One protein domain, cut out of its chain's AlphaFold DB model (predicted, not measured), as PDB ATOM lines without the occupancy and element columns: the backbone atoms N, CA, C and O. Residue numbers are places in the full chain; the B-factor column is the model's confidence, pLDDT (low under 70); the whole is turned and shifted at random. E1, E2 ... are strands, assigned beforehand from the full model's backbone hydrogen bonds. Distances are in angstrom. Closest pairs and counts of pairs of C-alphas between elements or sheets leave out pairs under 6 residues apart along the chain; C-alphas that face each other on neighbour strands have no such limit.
ATOM      1  N   GLU A 226     126.798 162.287 193.308       76.88
ATOM      2  CA  GLU A 226     127.975 162.560 194.137       76.88
ATOM      3  C   GLU A 226     128.162 164.056 194.383       76.88
ATOM      4  O   GLU A 226     128.508 164.445 195.499       76.88
ATOM      5  N   ALA A 227     127.891 164.889 193.373       77.12
ATOM      6  CA  ALA A 227     127.908 166.335 193.531       77.12
ATOM      7  C   ALA A 227     126.787 166.810 194.459       77.12
ATOM      8  O   ALA A 227     127.048 167.624 195.339       77.12
ATOM      9  N   ILE A 228     125.583 166.241 194.329       76.38
ATOM     10  CA  ILE A 228     124.449 166.512 195.232       76.38
ATOM     11  C   ILE A 228     124.808 166.139 196.679       76.38
ATOM     12  O   ILE A 228     124.563 166.892 197.612       76.38
ATOM     13  N   ALA A 229     125.485 165.007 196.876       76.00
ATOM     14  CA  ALA A 229     125.937 164.566 198.194       76.00
ATOM     15  C   ALA A 229     127.154 165.343 198.751       76.00
ATOM     16  O   ALA A 229     127.691 164.938 199.785       76.00
ATOM     17  N   GLY A 230     127.651 166.381 198.063       73.94
ATOM     18  CA  GLY A 230     128.845 167.138 198.465       73.94
ATOM     19  C   GLY A 230     130.157 166.341 198.397       73.94
ATOM     20  O   GLY A 230     131.154 166.717 199.010       73.94
ATOM     21  N   LYS A 231     130.165 165.214 197.675       80.12
ATOM     22  CA  LYS A 231     131.330 164.324 197.502       80.12
ATOM     23  C   LYS A 231     132.102 164.587 196.213       80.12
ATOM     24  O   LYS A 231     133.173 164.020 196.024       80.12
ATOM     25  N   ALA A 232     131.562 165.430 195.341       85.81
ATOM     26  CA  ALA A 232     132.194 165.925 194.129       85.81
ATOM     27  C   ALA A 232     131.773 167.386 193.902       85.81
ATOM     28  O   ALA A 232     130.801 167.864 194.488       85.81
ATOM     29  N   MET A 233     132.498 168.106 193.049       88.31
ATOM     30  CA  MET A 233     132.008 169.383 192.529       88.31
ATOM     31  C   MET A 233     130.866 169.145 191.535       88.31
ATOM     32  O   MET A 233     130.831 168.118 190.856       88.31
ATOM     33  N   VAL A 234     129.963 170.122 191.408       88.50
ATOM     34  CA  VAL A 234     128.925 170.107 190.366       88.50
ATOM     35  C   VAL A 234     129.580 170.000 188.990       88.50
ATOM     36  O   VAL A 234     130.453 170.795 188.630       88.50
ATOM     37  N   ASN A 235     129.172 168.996 188.221       87.62
ATOM     38  CA  ASN A 235     129.653 168.811 186.862       87.62
ATOM     39  C   ASN A 235     129.101 169.885 185.931       87.62
ATOM     40  O   ASN A 235     127.946 170.288 186.027       87.62
ATOM     41  N   GLY A 236     129.935 170.322 184.996       88.06
ATOM     42  CA  GLY A 236     129.592 171.377 184.059       88.06
ATOM     43  C   GLY A 236     130.752 172.321 183.799       88.06
ATOM     44  O   GLY A 236     131.901 172.074 184.170       88.06
ATOM     45  N   THR A 237     130.429 173.412 183.115       89.62
ATOM     46  CA  THR A 237     131.383 174.464 182.769       89.62
ATOM     47  C   THR A 237     131.198 175.639 183.718       89.62
ATOM     48  O   THR A 237     130.204 176.359 183.651       89.62
ATOM     49  N   TRP A 238     132.177 175.836 184.582       90.56
ATOM     50  CA  TRP A 238     132.245 176.902 185.562       90.56
ATOM     51  C   TRP A 238     132.859 178.155 184.945       90.56
ATOM     52  O   TRP A 238     133.900 178.106 184.279       90.56
ATOM     53  N   ARG A 239     132.224 179.301 185.192       89.44
ATOM     54  CA  ARG A 239     132.706 180.615 184.748       89.44
ATOM     55  C   ARG A 239     133.280 181.371 185.930       89.44
ATOM     56  O   ARG A 239     132.580 181.569 186.919       89.44
ATOM     57  N   CYS A 240     134.529 181.808 185.816       89.25
ATOM     58  CA  CYS A 240     135.234 182.487 186.895       89.25
ATOM     59  C   CYS A 240     135.258 184.010 186.706       89.25
ATOM     60  O   CYS A 240     135.303 184.525 185.589       89.25
ATOM     61  N   ARG A 241     135.241 184.747 187.814       87.12
ATOM     62  CA  ARG A 241     135.422 186.203 187.889       87.12
ATOM     63  C   ARG A 241     136.505 186.516 188.911       87.12
ATOM     64  O   ARG A 241     136.651 185.789 189.898       87.12
ATOM     65  N   LEU A 242     137.257 187.592 188.694       85.44
ATOM     66  CA  LEU A 242     138.154 188.111 189.730       85.44
ATOM     67  C   LEU A 242     137.324 188.714 190.857       85.44
ATOM     68  O   LEU A 242     136.351 189.417 190.596       85.44
ATOM     69  N   GLN A 243     137.710 188.465 192.104       77.94
ATOM     70  CA  GLN A 243     137.132 189.205 193.219       77.94
ATOM     71  C   GLN A 243     137.969 190.465 193.447       77.94
ATOM     72  O   GLN A 243     139.139 190.379 193.820       77.94
ATOM     73  N   ASN A 244     137.377 191.633 193.201       70.81
ATOM     74  CA  ASN A 244     138.044 192.911 193.418       70.81
ATOM     75  C   ASN A 244     137.840 193.341 194.873       70.81
ATOM     76  O   ASN A 244     136.792 193.865 195.239       70.81
ATOM     77  N   GLU A 245     138.871 193.164 195.700       62.84
ATOM     78  CA  GLU A 245     138.850 193.589 197.112       62.84
ATOM     79  C   GLU A 245     138.784 195.127 197.274       62.84
ATOM     80  O   GLU A 245     138.468 195.622 198.351       62.84
ATOM     81  N   SER A 246     139.029 195.893 196.202       55.34
ATOM     82  CA  SER A 246     139.056 197.365 196.201       55.34
ATOM     83  C   SER A 246     137.795 198.024 195.614       55.34
ATOM     84  O   SER A 246     137.826 199.213 195.289       55.34
ATOM     85  N   ALA A 247     136.697 197.289 195.421       55.72
ATOM     86  CA  ALA A 247     135.492 197.857 194.822       55.72
ATOM     87  C   ALA A 247     134.787 198.848 195.766       55.72
ATOM     88  O   ALA A 247     133.998 198.476 196.632       55.72
ATOM     89  N   THR A 248     135.038 200.140 195.560       52.56
ATOM     90  CA  THR A 248     134.492 201.248 196.362       52.56
ATOM     91  C   THR A 248     132.970 201.421 196.228       52.56
ATOM     92  O   THR A 248     132.366 202.130 197.025       52.56
ATOM     93  N   ASN A 249     132.335 200.765 195.247       51.09
ATOM     94  CA  ASN A 249     130.922 200.962 194.891       51.09
ATOM     95  C   ASN A 249     130.021 199.747 195.182       51.09
ATOM     96  O   ASN A 249     128.919 199.661 194.649       51.09
ATOM     97  N   GLY A 250     130.477 198.795 196.002       52.59
ATOM     98  CA  GLY A 250     129.678 197.629 196.398       52.59
ATOM     99  C   GLY A 250     129.632 196.484 195.380       52.59
ATOM    100  O   GLY A 250     129.151 195.406 195.721       52.59
ATOM    101  N   ASP A 251     130.186 196.663 194.177       58.03
ATOM    102  CA  ASP A 251     130.332 195.585 193.194       58.03
ATOM    103  C   ASP A 251     131.675 194.862 193.376       58.03
ATOM    104  O   ASP A 251     132.685 195.186 192.755       58.03
ATOM    105  N   MET A 252     131.708 193.915 194.315       64.38
ATOM    106  CA  MET A 252     132.920 193.167 194.689       64.38
ATOM    107  C   MET A 252     133.389 192.170 193.613       64.38
ATOM    108  O   MET A 252     134.433 191.529 193.779       64.38
ATOM    109  N   LEU A 253     132.629 192.004 192.528       67.94
ATOM    110  CA  LEU A 253     132.948 191.108 191.422       67.94
ATOM    111  C   LEU A 253     133.540 191.920 190.266       67.94
ATOM    112  O   LEU A 253     132.929 192.851 189.758       67.94
ATOM    113  N   GLY A 254     134.754 191.565 189.860       68.44
ATOM    114  CA  GLY A 254     135.385 192.100 188.661       68.44
ATOM    115  C   GLY A 254     134.840 191.462 187.382       68.44
ATOM    116  O   GLY A 254     133.903 190.654 187.398       68.44
ATOM    117  N   ASP A 255     135.477 191.809 186.265       70.31
ATOM    118  CA  ASP A 255     135.120 191.292 184.947       70.31
ATOM    119  C   ASP A 255     135.186 189.757 184.887       70.31
ATOM    120  O   ASP A 255     135.963 189.093 185.588       70.31
ATOM    121  N   VAL A 256     134.343 189.188 184.018       71.06
ATOM    122  CA  VAL A 256     134.364 187.757 183.704       71.06
ATOM    123  C   VAL A 256     135.715 187.417 183.091       71.06
ATOM    124  O   VAL A 256     136.105 187.986 182.072       71.06
ATOM    125  N   LEU A 257     136.423 186.482 183.717       76.06
ATOM    126  CA  LEU A 257     137.682 185.989 183.190       76.06
ATOM    127  C   LEU A 257     137.409 185.101 181.969       76.06
ATOM    128  O   LEU A 257     136.399 184.391 181.937       76.06
ATOM    129  N   PRO A 258     138.327 185.069 180.988       76.44
ATOM    130  CA  PRO A 258     138.288 184.055 179.938       76.44
ATOM    131  C   PRO A 258     138.528 182.645 180.500       76.44
ATOM    132  O   PRO A 258     138.324 181.673 179.784       76.44
ATOM    133  N   ASP A 259     138.949 182.547 181.764       79.69
ATOM    134  CA  ASP A 259     139.212 181.301 182.460       79.69
ATOM    135  C   ASP A 259     137.955 180.426 182.554       79.69
ATOM    136  O   ASP A 259     136.906 180.837 183.068       79.69
ATOM    137  N   VAL A 260     138.092 179.191 182.075       85.75
ATOM    138  CA  VAL A 260     137.049 178.171 182.089       85.75
ATOM    139  C   VAL A 260     137.525 176.981 182.905       85.75
ATOM    140  O   VAL A 260     138.537 176.351 182.593       85.75
ATOM    141  N   LEU A 261     136.751 176.657 183.935       90.56
ATOM    142  CA  LEU A 261     136.911 175.440 184.716       90.56
ATOM    143  C   LEU A 261     135.834 174.452 184.266       90.56
ATOM    144  O   LEU A 261     134.649 174.744 184.365       90.56
ATOM    145  N   VAL A 262     136.214 173.281 183.771       91.19
ATOM    146  CA  VAL A 262     135.259 172.218 183.432       91.19
ATOM    147  C   VAL A 262     135.426 171.080 184.420       91.19
ATOM    148  O   VAL A 262     136.536 170.598 184.649       91.19
ATOM    149  N   VAL A 263     134.308 170.658 185.000       90.38
ATOM    150  CA  VAL A 263     134.232 169.505 185.893       90.38
ATOM    151  C   VAL A 263     133.426 168.418 185.173       90.38
ATOM    152  O   VAL A 263     132.265 168.655 184.828       90.38
ATOM    153  N   PRO A 264     134.013 167.244 184.891       86.69
ATOM    154  CA  PRO A 264     133.304 166.134 184.274       86.69
ATOM    155  C   PRO A 264     132.282 165.519 185.240       86.69
ATOM    156  O   PRO A 264     132.354 165.694 186.451       86.69
ATOM    157  N   ALA A 265     131.327 164.763 184.692       77.56
ATOM    158  CA  ALA A 265     130.248 164.131 185.458       77.56
ATOM    159  C   ALA A 265     130.717 163.078 186.475       77.56
ATOM    160  O   ALA A 265     129.981 162.761 187.406       77.56
ATOM    161  N   ALA A 266     131.915 162.526 186.289       74.12
ATOM    162  CA  ALA A 266     132.433 161.446 187.108       74.12
ATOM    163  C   ALA A 266     133.869 161.724 187.559       74.12
ATOM    164  O   ALA A 266     134.716 162.163 186.774       74.12
ATOM    165  N   GLY A 267     134.138 161.381 188.818       80.81
ATOM    166  CA  GLY A 267     135.460 161.441 189.426       80.81
ATOM    167  C   GLY A 267     135.843 162.813 189.982       80.81
ATOM    168  O   GLY A 267     135.097 163.787 189.926       80.81
ATOM    169  N   LEU A 268     137.058 162.880 190.523       89.56
ATOM    170  CA  LEU A 268     137.615 164.067 191.177       89.56
ATOM    171  C   LEU A 268     138.667 164.746 190.291       89.56
ATOM    172  O   LEU A 268     139.817 164.975 190.676       89.56
ATOM    173  N   THR A 269     138.272 165.002 189.046       93.12
ATOM    174  CA  THR A 269     139.125 165.602 188.015       93.12
ATOM    175  C   THR A 269     138.533 166.914 187.527       93.12
ATOM    176  O   THR A 269     137.338 167.155 187.670       93.12
ATOM    177  N   TYR A 270     139.364 167.787 186.975       93.88
ATOM    178  CA  TYR A 270     138.923 169.034 186.361       93.88
ATOM    179  C   TYR A 270     139.828 169.385 185.183       93.88
ATOM    180  O   TYR A 270     140.950 168.885 185.083       93.88
ATOM    181  N   THR A 271     139.370 170.279 184.315       93.31
ATOM    182  CA  THR A 271     140.231 170.946 183.335       93.31
ATOM    183  C   THR A 271     140.126 172.451 183.510       93.31
ATOM    184  O   THR A 271     139.026 172.998 183.533       93.31
ATOM    185  N   TRP A 272     141.267 173.121 183.625       93.00
ATOM    186  CA  TRP A 272     141.368 174.575 183.669       93.00
ATOM    187  C   TRP A 272     142.007 175.061 182.378       93.00
ATOM    188  O   TRP A 272     143.174 174.748 182.136       93.00
ATOM    189  N   ASN A 273     141.257 175.793 181.550       90.06
ATOM    190  CA  ASN A 273     141.705 176.224 180.216       90.06
ATOM    191  C   ASN A 273     142.347 175.057 179.440       90.06
ATOM    192  O   ASN A 273     143.525 175.103 179.087       90.06
ATOM    193  N   ASP A 274     141.595 173.958 179.306       89.00
ATOM    194  CA  ASP A 274     141.995 172.698 178.655       89.00
ATOM    195  C   ASP A 274     143.169 171.940 179.302       89.00
ATOM    196  O   ASP A 274     143.557 170.869 178.836       89.00
ATOM    197  N   THR A 275     143.712 172.434 180.416       93.38
ATOM    198  CA  THR A 275     144.782 171.752 181.149       93.38
ATOM    199  C   THR A 275     144.193 170.897 182.273       93.38
ATOM    200  O   THR A 275     143.544 171.444 183.172       93.38
ATOM    201  N   PRO A 276     144.401 169.568 182.264       93.31
ATOM    202  CA  PRO A 276     143.807 168.677 183.251       93.31
ATOM    203  C   PRO A 276     144.464 168.794 184.630       93.31
ATOM    204  O   PRO A 276     145.651 169.101 184.766       93.31
ATOM    205  N   GLY A 277     143.683 168.480 185.657       94.38
ATOM    206  CA  GLY A 277     144.127 168.353 187.034       94.38
ATOM    207  C   GLY A 277     143.175 167.501 187.871       94.38
ATOM    208  O   GLY A 277     142.137 167.024 187.408       94.38
ATOM    209  N   THR A 278     143.546 167.309 189.130       94.25
ATOM    210  CA  THR A 278     142.802 166.522 190.119       94.25
ATOM    211  C   THR A 278     142.544 167.344 191.369       94.25
ATOM    212  O   THR A 278     143.316 168.250 191.700       94.25
ATOM    213  N   TYR A 279     141.471 167.017 192.077       94.50
ATOM    214  CA  TYR A 279     141.126 167.643 193.347       94.50
ATOM    215  C   TYR A 279     140.659 166.597 194.360       94.50
ATOM    216  O   TYR A 279     140.424 165.440 194.023       94.50
ATOM    217  N   THR A 280     140.549 167.000 195.613       92.31
ATOM    218  CA  THR A 280     139.832 166.287 196.667       92.31
ATOM    219  C   THR A 280     138.782 167.224 197.245       92.31
ATOM    220  O   THR A 280     138.894 168.446 197.134       92.31
ATOM    221  N   ILE A 281     137.727 166.658 197.818       90.19
ATOM    222  CA  ILE A 281     136.643 167.422 198.428       90.19
ATOM    223  C   ILE A 281     136.254 166.774 199.750       90.19
ATOM    224  O   ILE A 281     136.176 165.548 199.852       90.19
ATOM    225  N   SER A 282     136.059 167.597 200.772       86.62
ATOM    226  CA  SER A 282     135.616 167.167 202.092       86.62
ATOM    227  C   SER A 282     134.435 168.022 202.554       86.62
ATOM    228  O   SER A 282     134.418 169.229 202.304       86.62
ATOM    229  N   PRO A 283     133.431 167.437 203.226       78.31
ATOM    230  CA  PRO A 283     132.374 168.218 203.860       78.31
ATOM    231  C   PRO A 283     132.980 169.178 204.890       78.31
ATOM    232  O   PRO A 283     133.888 168.794 205.630       78.31
ATOM    233  N   SER A 284     132.493 170.416 204.945       70.50
ATOM    234  CA  SER A 284     132.918 171.388 205.960       70.50
ATOM    235  C   SER A 284     131.860 171.515 207.061       70.50
ATOM    236  O   SER A 284     130.665 171.438 206.789       70.50
ATOM    237  N   GLU A 285     132.288 171.694 208.315       55.19
ATOM    238  CA  GLU A 285     131.375 171.910 209.445       55.19
ATOM    239  C   GLU A 285     130.655 173.255 209.289       55.19
ATOM    240  O   GLU A 285     131.227 174.316 209.544       55.19
ATOM    241  N   GLY A 286     129.395 173.224 208.851       57.50
ATOM    242  CA  GLY A 286     128.587 174.438 208.740       57.50
ATOM    243  C   GLY A 286     127.448 174.388 207.731       57.50
ATOM    244  O   GLY A 286     127.115 175.442 207.189       57.50
ATOM    245  N   ASP A 287     126.865 173.211 207.469       56.41
ATOM    246  CA  ASP A 287     125.703 173.081 206.586       56.41
ATOM    247  C   ASP A 287     124.628 174.099 206.984       56.41
ATOM    248  O   ASP A 287     124.113 174.105 208.109       56.41
ATOM    249  N   ARG A 288     124.314 175.008 206.060       59.41
ATOM    250  CA  ARG A 288     123.163 175.899 206.205       59.41
ATOM    251  C   ARG A 288     121.957 175.158 205.652       59.41
ATOM    252  O   ARG A 288     122.070 174.372 204.719       59.41
ATOM    253  N   SER A 289     120.776 175.406 206.210       56.47
ATOM    254  CA  SER A 289     119.536 174.820 205.693       56.47
ATOM    255  C   SER A 289     119.396 175.109 204.189       56.47
ATOM    256  O   SER A 289     119.225 176.269 203.811       56.47
ATOM    257  N   GLY A 290     119.487 174.070 203.353       63.06
ATOM    258  CA  GLY A 290     119.388 174.166 201.892       63.06
ATOM    259  C   GLY A 290     120.706 174.376 201.131       63.06
ATOM    260  O   GLY A 290     120.659 174.478 199.906       63.06
ATOM    261  N   SER A 291     121.866 174.430 201.801       68.62
ATOM    262  CA  SER A 291     123.166 174.467 201.118       68.62
ATOM    263  C   SER A 291     124.266 173.679 201.829       68.62
ATOM    264  O   SER A 291     124.491 173.817 203.033       68.62
ATOM    265  N   THR A 292     124.987 172.871 201.051       75.50
ATOM    266  CA  THR A 292     126.136 172.091 201.523       75.50
ATOM    267  C   THR A 292     127.411 172.871 201.257       75.50
ATOM    268  O   THR A 292     127.662 173.299 200.125       75.50
ATOM    269  N   ILE A 293     128.223 173.054 202.296       82.00
ATOM    270  CA  ILE A 293     129.531 173.702 202.175       82.00
ATOM    271  C   ILE A 293     130.600 172.614 202.236       82.00
ATOM    272  O   ILE A 293     130.646 171.809 203.169       82.00
ATOM    273  N   SER A 294     131.481 172.578 201.247       86.00
ATOM    274  CA  SER A 294     132.568 171.606 201.158       86.00
ATOM    275  C   SER A 294     133.885 172.310 200.881       86.00
ATOM    276  O   SER A 294     133.934 173.279 200.129       86.00
ATOM    277  N   ARG A 295     134.975 171.818 201.461       89.81
ATOM    278  CA  ARG A 295     136.319 172.297 201.148       89.81
ATOM    279  C   ARG A 295     136.875 171.504 199.978       89.81
ATOM    280  O   ARG A 295     136.841 170.276 199.996       89.81
ATOM    281  N   VAL A 296     137.398 172.206 198.984       92.19
ATOM    282  CA  VAL A 296     138.040 171.638 197.801       92.19
ATOM    283  C   VAL A 296     139.534 171.933 197.858       92.19
ATOM    284  O   VAL A 296     139.953 173.080 198.022       92.19
ATOM    285  N   GLU A 297     140.342 170.891 197.696       92.88
ATOM    286  CA  GLU A 297     141.797 170.991 197.611       92.88
ATOM    287  C   GLU A 297     142.262 170.484 196.247       92.88
ATOM    288  O   GLU A 297     142.111 169.314 195.898       92.88
ATOM    289  N   PHE A 298     142.845 171.370 195.444       93.50
ATOM    290  CA  PHE A 298     143.398 170.999 194.146       93.50
ATOM    291  C   PHE A 298     144.775 170.350 194.322       93.50
ATOM    292  O   PHE A 298     145.733 170.992 194.761       93.50
ATOM    293  N   THR A 299     144.888 169.073 193.961       93.06
ATOM    294  CA  THR A 299     146.083 168.244 194.193       93.06
ATOM    295  C   THR A 299     147.048 168.227 193.007       93.06
ATOM    296  O   THR A 299     148.230 167.937 193.186       93.06
ATOM    297  N   SER A 300     146.584 168.562 191.799       93.69
ATOM    298  CA  SER A 300     147.426 168.670 190.597       93.69
ATOM    299  C   SER A 300     146.870 169.682 189.586       93.69
ATOM    300  O   SER A 300     145.768 170.208 189.762       93.69
ATOM    301  N   GLY A 301     147.632 169.961 188.523       91.56
ATOM    302  CA  GLY A 301     147.246 170.880 187.447       91.56
ATOM    303  C   GLY A 301     147.471 172.366 187.776       91.56
ATOM    304  O   GLY A 301     148.180 172.692 188.732       91.56
ATOM    305  N   PRO A 302     146.881 173.291 186.996       90.31
ATOM    306  CA  PRO A 302     147.106 174.735 187.145       90.31
ATOM    307  C   PRO A 302     146.660 175.304 188.495       90.31
ATOM    308  O   PRO A 302     147.261 176.252 189.006       90.31
ATOM    309  N   LEU A 303     145.626 174.712 189.097       90.88
ATOM    310  CA  LEU A 303     145.112 175.126 190.400       90.88
ATOM    311  C   LEU A 303     145.781 174.393 191.568       90.88
ATOM    312  O   LEU A 303     145.363 174.591 192.701       90.88
ATOM    313  N   ALA A 304     146.821 173.580 191.346       91.75
ATOM    314  CA  ALA A 304     147.470 172.832 192.425       91.75
ATOM    315  C   ALA A 304     147.858 173.742 193.609       91.75
ATOM    316  O   ALA A 304     148.481 174.796 193.424       91.75
ATOM    317  N   GLY A 305     147.470 173.333 194.820       87.50
ATOM    318  CA  GLY A 305     147.708 174.075 196.061       87.50
ATOM    319  C   GLY A 305     146.812 175.301 196.279       87.50
ATOM    320  O   GLY A 305     147.024 176.023 197.249       87.50
ATOM    321  N   VAL A 306     145.831 175.559 195.405       90.69
ATOM    322  CA  VAL A 306     144.801 176.583 195.637       90.69
ATOM    323  C   VAL A 306     143.766 176.016 196.615       90.69
ATOM    324  O   VAL A 306     143.152 174.995 196.302       90.69
ATOM    325  N   PRO A 307     143.542 176.641 197.784       89.31
ATOM    326  CA  PRO A 307     142.420 176.281 198.637       89.31
ATOM    327  C   PRO A 307     141.125 176.815 198.028       89.31
ATOM    328  O   PRO A 307     141.095 177.939 197.517       89.31
ATOM    329  N   ALA A 308     140.047 176.043 198.107       91.06
ATOM    330  CA  ALA A 308     138.745 176.516 197.674       91.06
ATOM    331  C   ALA A 308     137.605 176.059 198.578       91.06
ATOM    332  O   ALA A 308     137.648 174.984 199.172       91.06
ATOM    333  N   ASP A 309     136.563 176.882 198.637       89.88
ATOM    334  CA  ASP A 309     135.311 176.555 199.307       89.88
ATOM    335  C   ASP A 309     134.220 176.395 198.242       89.88
ATOM    336  O   ASP A 309     133.993 177.284 197.421       89.88
ATOM    337  N   HIS A 310     133.569 175.239 198.227       89.00
ATOM    338  CA  HIS A 310     132.475 174.893 197.333       89.00
ATOM    339  C   HIS A 310     131.153 175.003 198.089       89.00
ATOM    340  O   HIS A 310     130.956 174.365 199.121       89.00
ATOM    341  N   LEU A 311     130.248 175.817 197.565       87.31
ATOM    342  CA  LEU A 311     128.890 175.985 198.043       87.31
ATOM    343  C   LEU A 311     127.943 175.362 197.023       87.31
ATOM    344  O   LEU A 311     127.808 175.856 195.902       87.31
ATOM    345  N   LEU A 312     127.271 174.301 197.439       85.12
ATOM    346  CA  LEU A 312     126.216 173.654 196.681       85.12
ATOM    347  C   LEU A 312     124.864 174.201 197.132       85.12
ATOM    348  O   LEU A 312     124.589 174.260 198.329       85.12
ATOM    349  N   SER A 313     124.012 174.579 196.187       81.19
ATOM    350  CA  SER A 313     122.602 174.887 196.438       81.19
ATOM    351  C   SER A 313     121.737 173.985 195.565       81.19
ATOM    352  O   SER A 313     121.802 174.052 194.336       81.19
ATOM    353  N   GLU A 314     120.949 173.118 196.195       71.06
ATOM    354  CA  GLU A 314     119.985 172.279 195.484       71.06
ATOM    355  C   GLU A 314     118.801 173.133 195.014       71.06
ATOM    356  O   GLU A 314     118.240 173.920 195.779       71.06
ATOM    357  N   MET A 315     118.401 172.985 193.750       66.06
ATOM    358  CA  MET A 315     117.155 173.562 193.246       66.06
ATOM    359  C   MET A 315     116.035 172.522 193.301       66.06
ATOM    360  O   MET A 315     116.256 171.324 193.126       66.06
ATOM    361  N   ASN A 316     114.798 173.000 193.452       55.12
ATOM    362  CA  ASN A 316     113.578 172.186 193.583       55.12
ATOM    363  C   ASN A 316     113.279 171.243 192.389       55.12
ATOM    364  O   ASN A 316     112.279 170.531 192.409       55.12
ATOM    365  N   SER A 317     114.108 171.236 191.340       60.34
ATOM    366  CA  SER A 317     113.961 170.444 190.113       60.34
ATOM    367  C   SER A 317     115.007 169.330 189.945       60.34
ATOM    368  O   SER A 317     115.055 168.710 188.884       60.34
ATOM    369  N   GLY A 318     115.856 169.078 190.948       59.03
ATOM    370  CA  GLY A 318     116.954 168.102 190.851       59.03
ATOM    371  C   GLY A 318     118.189 168.617 190.101       59.03
ATOM    372  O   GLY A 318     119.148 167.876 189.912       59.03
ATOM    373  N   ALA A 319     118.183 169.886 189.691       67.38
ATOM    374  CA  ALA A 319     119.376 170.597 189.253       67.38
ATOM    375  C   ALA A 319     120.084 171.199 190.476       67.38
ATOM    376  O   ALA A 319     119.422 171.719 191.376       67.38
ATOM    377  N   ALA A 320     121.414 171.156 190.517       71.00
ATOM    378  CA  ALA A 320     122.177 171.815 191.573       71.00
ATOM    379  C   ALA A 320     123.008 172.961 191.000       71.00
ATOM    380  O   ALA A 320     123.660 172.813 189.967       71.00
ATOM    381  N   GLN A 321     122.988 174.096 191.690       82.88
ATOM    382  CA  GLN A 321     123.891 175.207 191.427       82.88
ATOM    383  C   GLN A 321     125.121 175.072 192.310       82.88
ATOM    384  O   GLN A 321     125.034 174.732 193.493       82.88
ATOM    385  N   GLY A 322     126.272 175.356 191.716       86.50
ATOM    386  CA  GLY A 322     127.553 175.315 192.394       86.50
ATOM    387  C   GLY A 322     128.203 176.686 192.376       86.50
ATOM    388  O   GLY A 322     128.258 177.363 191.348       86.50
ATOM    389  N   THR A 323     128.727 177.092 193.522       89.19
ATOM    390  CA  THR A 323     129.608 178.246 193.654       89.19
ATOM    391  C   THR A 323     130.939 177.788 194.231       89.19
ATOM    392  O   THR A 323     130.970 177.026 195.188       89.19
ATOM    393  N   LEU A 324     132.045 178.251 193.657       91.00
ATOM    394  CA  LEU A 324     133.396 177.909 194.074       91.00
ATOM    395  C   LEU A 324     134.176 179.190 194.364       91.00
ATOM    396  O   LEU A 324     134.382 180.029 193.485       91.00
ATOM    397  N   TYR A 325     134.638 179.318 195.599       90.75
ATOM    398  CA  TYR A 325     135.479 180.410 196.061       90.75
ATOM    399  C   TYR A 325     136.933 179.946 196.056       90.75
ATOM    400  O   TYR A 325     137.351 179.214 196.947       90.75
ATOM    401  N   LEU A 326     137.706 180.363 195.055       90.94
ATOM    402  CA  LEU A 326     139.142 180.094 194.981       90.94
ATOM    403  C   LEU A 326     139.873 181.134 195.829       90.94
ATOM    404  O   LEU A 326     139.863 182.332 195.512       90.94
ATOM    405  N   GLN A 327     140.505 180.682 196.905       88.81
ATOM    406  CA  GLN A 327     141.277 181.545 197.786       88.81
ATOM    407  C   GLN A 327     142.601 181.940 197.116       88.81
ATOM    408  O   GLN A 327     143.170 181.160 196.346       88.81
ATOM    409  N   PRO A 328     143.114 183.147 197.394       86.75
ATOM    410  CA  PRO A 328     144.413 183.533 196.883       86.75
ATOM    411  C   PRO A 328     145.499 182.671 197.531       86.75
ATOM    412  O   PRO A 328     145.463 182.409 198.736       86.75
ATOM    413  N   VAL A 329     146.497 182.269 196.749       84.12
ATOM    414  CA  VAL A 329     147.676 181.602 197.309       84.12
ATOM    415  C   VAL A 329     148.641 182.670 197.807       84.12
ATOM    416  O   VAL A 329     149.030 183.577 197.070       84.12
ATOM    417  N   ALA A 330     149.023 182.578 199.083       78.88
ATOM    418  CA  ALA A 330     149.932 183.539 199.691       78.88
ATOM    419  C   ALA A 330     151.245 183.616 198.896       78.88
ATOM    420  O   ALA A 330     151.901 182.602 198.662       78.88
ATOM    421  N   ASN A 331     151.642 184.836 198.528       75.94
ATOM    422  CA  ASN A 331     152.851 185.136 197.754       75.94
ATOM    423  C   ASN A 331     152.863 184.629 196.297       75.94
ATOM    424  O   ASN A 331     153.923 184.656 195.674       75.94
ATOM    425  N   ASP A 332     151.719 184.229 195.727       80.00
ATOM    426  CA  ASP A 332     151.605 183.883 194.304       80.00
ATOM    427  C   ASP A 332     150.592 184.800 193.582       80.00
ATOM    428  O   ASP A 332     149.381 184.559 193.625       80.00
ATOM    429  N   PRO A 333     151.056 185.851 192.878       76.06
ATOM    430  CA  PRO A 333     150.173 186.785 192.181       76.06
ATOM    431  C   PRO A 333     149.465 186.164 190.966       76.06
ATOM    432  O   PRO A 333     148.513 186.754 190.461       76.06
ATOM    433  N   SER A 334     149.892 184.986 190.490       77.62
ATOM    434  CA  SER A 334     149.208 184.271 189.399       77.62
ATOM    435  C   SER A 334     147.912 183.585 189.860       77.62
ATOM    436  O   SER A 334     147.049 183.223 189.048       77.62
ATOM    437  N   LYS A 335     147.736 183.462 191.183       82.44
ATOM    438  CA  LYS A 335     146.584 182.840 191.840       82.44
ATOM    439  C   LYS A 335     145.841 183.853 192.722       82.44
ATOM    440  O   LYS A 335     145.809 183.686 193.940       82.44
ATOM    441  N   PRO A 336     145.242 184.908 192.131       83.56
ATOM    442  CA  PRO A 336     144.374 185.821 192.857       83.56
ATOM    443  C   PRO A 336     143.101 185.119 193.328       83.56
ATOM    444  O   PRO A 336     142.733 184.043 192.844       83.56
ATOM    445  N   ARG A 337     142.392 185.795 194.233       87.31
ATOM    446  CA  ARG A 337     141.067 185.382 194.679       87.31
ATOM    447  C   ARG A 337     140.088 185.414 193.503       87.31
ATOM    448  O   ARG A 337     139.982 186.424 192.800       87.31
ATOM    449  N   ARG A 338     139.376 184.309 193.282       89.00
ATOM    450  CA  ARG A 338     138.404 184.170 192.189       89.00
ATOM    451  C   ARG A 338     137.100 183.571 192.694       89.00
ATOM    452  O   ARG A 338     137.084 182.773 193.627       89.00
ATOM    453  N   TYR A 339     136.020 183.938 192.027       88.75
ATOM    454  CA  TYR A 339     134.689 183.390 192.235       88.75
ATOM    455  C   TYR A 339     134.248 182.675 190.966       88.75
ATOM    456  O   TYR A 339     134.178 183.310 189.915       88.75
ATOM    457  N   CYS A 340     133.950 181.383 191.043       90.31
ATOM    458  CA  CYS A 340     133.443 180.613 189.915       90.31
ATOM    459  C   CYS A 340     132.028 180.116 190.197       90.31
ATOM    460  O   CYS A 340     131.715 179.737 191.321       90.31
ATOM    461  N   TYR A 341     131.179 180.101 189.176       88.44
ATOM    462  CA  TYR A 341     129.798 179.634 189.288       88.44
ATOM    463  C   TYR A 341     129.443 178.704 188.134       88.44
ATOM    464  O   TYR A 341     129.955 178.860 187.018       88.44
ATOM    465  N   VAL A 342     128.553 177.758 188.417       86.31
ATOM    466  CA  VAL A 342     127.938 176.853 187.446       86.31
ATOM    467  C   VAL A 342     126.428 176.817 187.682       86.31
ATOM    468  O   VAL A 342     125.979 176.787 188.832       86.31
ATOM    469  N   ASN A 343     125.673 176.849 186.583       67.88
ATOM    470  CA  ASN A 343     124.210 176.836 186.543       67.88
ATOM    471  C   ASN A 343     123.695 175.646 185.740       67.88
ATOM    472  O   ASN A 343     124.348 175.305 184.726       67.88
TER     473      ASN A 343
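What this domain is: This is residues 226 to 343 of the 343 residues of an uncharacterized protein of Frankia sp. EUN1f (UniProt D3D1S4). Eight strands, E1 to E8, stand round a closed barrel in chain order, each folding back beside the one before, and E8 closes the ring beside E1. It is an all-strand meander, each strand the antiparallel neighbour of the one before, with no named helix. Of the 118 printed residues, 60 are in named strands. The whole is compact and rounded, with a radius of gyration of the C-alphas of 13.9 A and spans of 36 by 33 by 26 A.

Where its parts are: Find C-alpha 236 at (129.592, 171.377, 184.059), where E1, residues 236 to 243, begins. Then read E2, residues 253 to 263, 22.3 A long, which bends by 79 degrees at residue 256; E3, 269 to 272; E4, 275 to 283, 26.1 A; E5, 291 to 298; E6, 307 to 314, 23.0 A; E7, 320 to 326; and E8, 338 to 342, ending at C-alpha 342 at (127.938, 176.853, 187.446).

How they stand to each other: Look first at the closure: E8 and E1 are antiparallel at 152 degrees, with N 241 and O 339 2.8 A apart. On the other side of E1 lies E2, where N 238 and O 261 are 2.7 A apart. E4 is staggered: residues 275 to 278 pair with E3, N 277 and O 270 at 2.8 A, and residues 279 to 283 with E5, N 280 and O 297 at 2.8 A. E6 and E7 form a hairpin at 163 degrees, with N 311 and O 323 2.8 A apart. E1 and E5 are apart.

The domain as a whole: The farthest C-alphas, those of Ser 317 and Asn 331, are 42.3 A apart. The printed part has no cut; the link from E7 to E8, 11 residues, is long. Look for pLDDT under 70 at residues 245 to 254, 285 to 291, 315 to 319 and 343.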